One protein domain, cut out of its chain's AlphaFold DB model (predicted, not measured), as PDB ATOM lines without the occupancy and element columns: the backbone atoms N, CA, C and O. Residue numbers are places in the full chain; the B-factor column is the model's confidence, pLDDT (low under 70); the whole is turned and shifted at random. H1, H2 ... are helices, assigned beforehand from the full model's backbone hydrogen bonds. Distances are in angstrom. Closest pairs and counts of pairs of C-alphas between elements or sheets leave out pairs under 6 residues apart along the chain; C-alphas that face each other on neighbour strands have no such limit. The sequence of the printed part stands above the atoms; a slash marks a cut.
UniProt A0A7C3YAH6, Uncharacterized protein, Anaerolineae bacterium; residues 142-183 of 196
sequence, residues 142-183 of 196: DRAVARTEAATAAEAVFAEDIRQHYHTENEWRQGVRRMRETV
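Overview. This is residues 142 to 183 of the 196 residues of an uncharacterized protein of Anaerolineae bacterium (UniProt A0A7C3YAH6). Two helices make an open L: the long H1 is one arm, the shorter H2 the other, and they meet at a corner through a tight link, with both far ends standing free. The printed part has 42 residues, H1 then H2 and no named strand; the class is all helix. The whole is extended, with a radius of gyration of the C-alphas of 14.3 A, and flat, spanning 40 by 25 by 10 A.

Arrangement. Start on H1, residues 142 to 165, of which 142 to 161 stand free. H2, residues 169 to 181, is near it: the closest C-alphas are 8.3 A apart, and 5 pairs are within 10 A. Residues 176 to 183 stand free. In H1 and H2 every O i to N i+4 pair is within hydrogen-bond range.

Along the chain. Find C-alpha 142 at (-27.347, 6.015, 53.594); H1 runs 34.2 A to C-alpha 165. H2 runs 18.6 A to C-alpha 181 at (-0.426, 28.963, 33.258).

Size, cuts and confidence. Look to the C-alphas of Asp 142 and Asn 170, the two farthest apart, at 40.8 A. The printed part has no cut. Its mean pLDDT is 77.1; residues 166 to 173, 179 to 180 and 182 to 183 are under 70.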
ATOM      1  N   ASP A 142     -27.792   5.109  52.530       92.56
ATOM      2  CA  ASP A 142     -27.347   6.015  53.594       92.56
ATOM      3  C   ASP A 142     -25.868   6.353  53.413       92.56
ATOM      4  O   ASP A 142     -25.450   7.508  53.515       92.56
ATOM      5  N   ARG A 143     -25.063   5.360  53.022       89.00
ATOM      6  CA  ARG A 143     -23.646   5.577  52.713       89.00
ATOM      7  C   ARG A 143     -23.419   6.493  51.504       89.00
ATOM      8  O   ARG A 143     -22.421   7.215  51.469       89.00
ATOM      9  N   ALA A 144     -24.288   6.428  50.497       87.94
ATOM     10  CA  ALA A 144     -24.193   7.268  49.302       87.94
ATOM     11  C   ALA A 144     -24.603   8.716  49.609       87.94
ATOM     12  O   ALA A 144     -23.909   9.658  49.216       87.94
ATOM     13  N   VAL A 145     -25.683   8.881  50.376       90.44
ATOM     14  CA  VAL A 145     -26.180  10.183  50.831       90.44
ATOM     15  C   VAL A 145     -25.151  10.860  51.731       90.44
ATOM     16  O   VAL A 145     -24.740  11.975  51.426       90.44
ATOM     17  N   ALA A 146     -24.623  10.161  52.741       87.25
ATOM     18  CA  ALA A 146     -23.625  10.717  53.656       87.25
ATOM     19  C   ALA A 146     -22.369  11.227  52.931       87.25
ATOM     20  O   ALA A 146     -21.780  12.234  53.325       87.25
ATOM     21  N   ARG A 147     -21.945  10.558  51.848       82.94
ATOM     22  CA  ARG A 147     -20.806  11.027  51.046       82.94
ATOM     23  C   ARG A 147     -21.147  12.280  50.251       82.94
ATOM     24  O   ARG A 147     -20.313  13.178  50.166       82.94
ATOM     25  N   THR A 148     -22.348  12.333  49.683       86.25
ATOM     26  CA  THR A 148     -22.820  13.493  48.922       86.25
ATOM     27  C   THR A 148     -22.938  14.705  49.840       86.25
ATOM     28  O   THR A 148     -22.374  15.748  49.537       86.25
ATOM     29  N   GLU A 149     -23.550  14.545  51.015       85.25
ATOM     30  CA  GLU A 149     -23.649  15.597  52.030       85.25
ATOM     31  C   GLU A 149     -22.270  16.075  52.503       85.25
ATOM     32  O   GLU A 149     -22.029  17.281  52.576       85.25
ATOM     33  N   ALA A 150     -21.335  15.154  52.764       81.12
ATOM     34  CA  ALA A 150     -19.970  15.507  53.146       81.12
ATOM     35  C   ALA A 150     -19.235  16.281  52.038       81.12
ATOM     36  O   ALA A 150     -18.521  17.241  52.332       81.12
ATOM     37  N   ALA A 151     -19.423  15.898  50.771       80.25
ATOM     38  CA  ALA A 151     -18.843  16.600  49.631       80.25
ATOM     39  C   ALA A 151     -19.430  18.012  49.480       80.25
ATOM     40  O   ALA A 151     -18.673  18.971  49.337       80.25
ATOM     41  N   THR A 152     -20.754  18.164  49.593       85.25
ATOM     42  CA  THR A 152     -21.423  19.472  49.526       85.25
ATOM     43  C   THR A 152     -21.011  20.380  50.687       85.25
ATOM     44  O   THR A 152     -20.774  21.570  50.489       85.25
ATOM     45  N   ALA A 153     -20.868  19.832  51.897       85.06
ATOM     46  CA  ALA A 153     -20.379  20.584  53.049       85.06
ATOM     47  C   ALA A 153     -18.926  21.051  52.853       85.06
ATOM     48  O   ALA A 153     -18.614  22.206  53.137       85.06
ATOM     49  N   ALA A 154     -18.045  20.190  52.332       83.50
ATOM     50  CA  ALA A 154     -16.660  20.551  52.037       83.50
ATOM     51  C   ALA A 154     -16.562  21.637  50.953       83.50
ATOM     52  O   ALA A 154     -15.787  22.580  51.102       83.50
ATOM     53  N   GLU A 155     -17.381  21.546  49.901       84.88
ATOM     54  CA  GLU A 155     -17.462  22.567  48.853       84.88
ATOM     55  C   GLU A 155     -17.943  23.913  49.411       84.88
ATOM     56  O   GLU A 155     -17.362  24.949  49.094       84.88
ATOM     57  N   ALA A 156     -18.940  23.913  50.301       86.50
ATOM     58  CA  ALA A 156     -19.426  25.130  50.947       86.50
ATOM     59  C   ALA A 156     -18.365  25.780  51.849       86.50
ATOM     60  O   ALA A 156     -18.193  26.999  51.812       86.50
ATOM     61  N   VAL A 157     -17.629  24.978  52.627       88.25
ATOM     62  CA  VAL A 157     -16.518  25.464  53.461       88.25
ATOM     63  C   VAL A 157     -15.408  26.048  52.592       88.25
ATOM     64  O   VAL A 157     -14.928  27.138  52.879       88.25
ATOM     65  N   PHE A 158     -15.035  25.374  51.504       81.56
ATOM     66  CA  PHE A 158     -14.020  25.868  50.575       81.56
ATOM     67  C   PHE A 158     -14.460  27.155  49.863       81.56
ATOM     68  O   PHE A 158     -13.675  28.090  49.731       81.56
ATOM     69  N   ALA A 159     -15.725  27.246  49.443       82.38
ATOM     70  CA  ALA A 159     -16.274  28.453  48.833       82.38
ATOM     71  C   ALA A 159     -16.292  29.643  49.810       82.38
ATOM     72  O   ALA A 159     -16.031  30.776  49.399       82.38
ATOM     73  N   GLU A 160     -16.579  29.400  51.091       85.19
ATOM     74  CA  GLU A 160     -16.516  30.422  52.139       85.19
ATOM     75  C   GLU A 160     -15.068  30.813  52.470       85.19
ATOM     76  O   GLU A 160     -14.777  31.999  52.576       85.19
ATOM     77  N   ASP A 161     -14.143  29.855  52.546       81.88
ATOM     78  CA  ASP A 161     -12.714  30.121  52.743       81.88
ATOM     79  C   ASP A 161     -12.130  30.960  51.598       81.88
ATOM     80  O   ASP A 161     -11.456  31.962  51.839       81.88
ATOM     81  N   ILE A 162     -12.483  30.636  50.346       79.12
ATOM     82  CA  ILE A 162     -12.146  31.463  49.182       79.12
ATOM     83  C   ILE A 162     -12.731  32.869  49.336       79.12
ATOM     84  O   ILE A 162     -12.036  33.853  49.092       79.12
ATOM     85  N   ARG A 163     -13.998  32.995  49.738       79.81
ATOM     86  CA  ARG A 163     -14.643  34.303  49.927       79.81
ATOM     87  C   ARG A 163     -13.959  35.134  51.019       79.81
ATOM     88  O   ARG A 163     -13.905  36.356  50.897       79.81
ATOM     89  N   GLN A 164     -13.456  34.491  52.071       78.88
ATOM     90  CA  GLN A 164     -12.789  35.149  53.194       78.88
ATOM     91  C   GLN A 164     -11.335  35.519  52.887       78.88
ATOM     92  O   GLN A 164     -10.899  36.594  53.284       78.88
ATOM     93  N   HIS A 165     -10.596  34.674  52.163       75.62
ATOM     94  CA  HIS A 165      -9.178  34.901  51.865       75.62
ATOM     95  C   HIS A 165      -8.931  35.698  50.575       75.62
ATOM     96  O   HIS A 165      -7.880  36.325  50.446       75.62
ATOM     97  N   TYR A 166      -9.886  35.734  49.642       68.12
ATOM     98  CA  TYR A 166      -9.808  36.549  48.427       68.12
ATOM     99  C   TYR A 166     -10.821  37.697  48.510       68.12
ATOM    100  O   TYR A 166     -11.981  37.567  48.120       68.12
ATOM    101  N   HIS A 167     -10.380  38.848  49.026       59.91
ATOM    102  CA  HIS A 167     -11.252  39.999  49.290       59.91
ATOM    103  C   HIS A 167     -11.664  40.791  48.037       59.91
ATOM    104  O   HIS A 167     -12.550  41.645  48.124       59.91
ATOM    105  N   THR A 168     -11.098  40.508  46.858       63.56
ATOM    106  CA  THR A 168     -11.576  41.080  45.590       63.56
ATOM    107  C   THR A 168     -11.626  40.051  44.458       63.56
ATOM    108  O   THR A 168     -10.714  39.246  44.275       63.56
ATOM    109  N   GLU A 169     -12.672  40.120  43.624       57.75
ATOM    110  CA  GLU A 169     -12.879  39.261  42.438       57.75
ATOM    111  C   GLU A 169     -11.665  39.262  41.477       57.75
ATOM    112  O   GLU A 169     -11.429  38.305  40.737       57.75
ATOM    113  N   ASN A 170     -10.850  40.322  41.524       61.41
ATOM    114  CA  ASN A 170      -9.631  40.478  40.735       61.41
ATOM    115  C   ASN A 170      -8.467  39.595  41.214       61.41
ATOM    116  O   ASN A 170      -7.740  39.058  40.380       61.41
ATOM    117  N   GLU A 171      -8.288  39.411  42.522       64.44
ATOM    118  CA  GLU A 171      -7.218  38.567  43.073       64.44
ATOM    119  C   GLU A 171      -7.498  37.086  42.807       64.44
ATOM    120  O   GLU A 171      -6.596  36.340  42.425       64.44
ATOM    121  N   TRP A 172      -8.774  36.687  42.876       65.62
ATOM    122  CA  TRP A 172      -9.223  35.344  42.508       65.62
ATOM    123  C   TRP A 172      -8.978  35.041  41.023       65.62
ATOM    124  O   TRP A 172      -8.353  34.032  40.686       65.62
ATOM    125  N   ARG A 173      -9.388  35.940  40.111       69.00
ATOM    126  CA  ARG A 173      -9.145  35.760  38.666       69.00
ATOM    127  C   ARG A 173      -7.654  35.710  38.333       69.00
ATOM    128  O   ARG A 173      -7.266  34.958  37.442       69.00
ATOM    129  N   GLN A 174      -6.816  36.478  39.033       72.69
ATOM    130  CA  GLN A 174      -5.364  36.440  38.838       72.69
ATOM    131  C   GLN A 174      -4.723  35.160  39.392       72.69
ATOM    132  O   GLN A 174      -3.837  34.613  38.738       72.69
ATOM    133  N   GLY A 175      -5.182  34.649  40.538       71.75
ATOM    134  CA  GLY A 175      -4.708  33.384  41.110       71.75
ATOM    135  C   GLY A 175      -5.056  32.170  40.243       71.75
ATOM    136  O   GLY A 175      -4.173  31.388  39.895       71.75
ATOM    137  N   VAL A 176      -6.315  32.059  39.805       73.44
ATOM    138  CA  VAL A 176      -6.776  30.962  38.928       73.44
ATOM    139  C   VAL A 176      -6.087  31.003  37.560       73.44
ATOM    140  O   VAL A 176      -5.770  29.954  36.996       73.44
ATOM    141  N   ARG A 177      -5.815  32.202  37.025       74.31
ATOM    142  CA  ARG A 177      -5.060  32.369  35.776       74.31
ATOM    143  C   ARG A 177      -3.614  31.891  35.914       74.31
ATOM    144  O   ARG A 177      -3.186  31.109  35.075       74.31
ATOM    145  N   ARG A 178      -2.910  32.271  36.990       74.00
ATOM    146  CA  ARG A 178      -1.540  31.788  37.253       74.00
ATOM    147  C   ARG A 178      -1.493  30.271  37.415       74.00
ATOM    148  O   ARG A 178      -0.641  29.643  36.810       74.00
ATOM    149  N   MET A 179      -2.445  29.678  38.141       67.62
ATOM    150  CA  MET A 179      -2.514  28.217  38.299       67.62
ATOM    151  C   MET A 179      -2.722  27.474  36.974       67.62
ATOM    152  O   MET A 179      -2.177  26.392  36.795       67.62
ATOM    153  N   ARG A 180      -3.499  28.035  36.039       68.62
ATOM    154  CA  ARG A 180      -3.668  27.458  34.695       68.62
ATOM    155  C   ARG A 180      -2.461  27.662  33.782       68.62
ATOM    156  O   ARG A 180      -2.315  26.901  32.838       68.62
ATOM    157  N   GLU A 181      -1.641  28.679  34.032       70.56
ATOM    158  CA  GLU A 181      -0.426  28.963  33.258       70.56
ATOM    159  C   GLU A 181       0.779  28.126  33.733       70.56
ATOM    160  O   GLU A 181       1.676  27.880  32.938       70.56
ATOM    161  N   THR A 182       0.782  27.635  34.979       69.19
ATOM    162  CA  THR A 182       1.866  26.804  35.553       69.19
ATOM    163  C   THR A 182       1.650  25.293  35.447       69.19
ATOM    164  O   THR A 182       2.491  24.521  35.900       69.19
ATOM    165  N   VAL A 183       0.504  24.852  34.925       67.25
ATOM    166  CA  VAL A 183       0.210  23.428  34.724       67.25
ATOM    167  C   VAL A 183       0.278  23.154  33.232       67.25
ATOM    168  O   VAL A 183      -0.544  23.667  32.471       67.25
TER     169      VAL A 183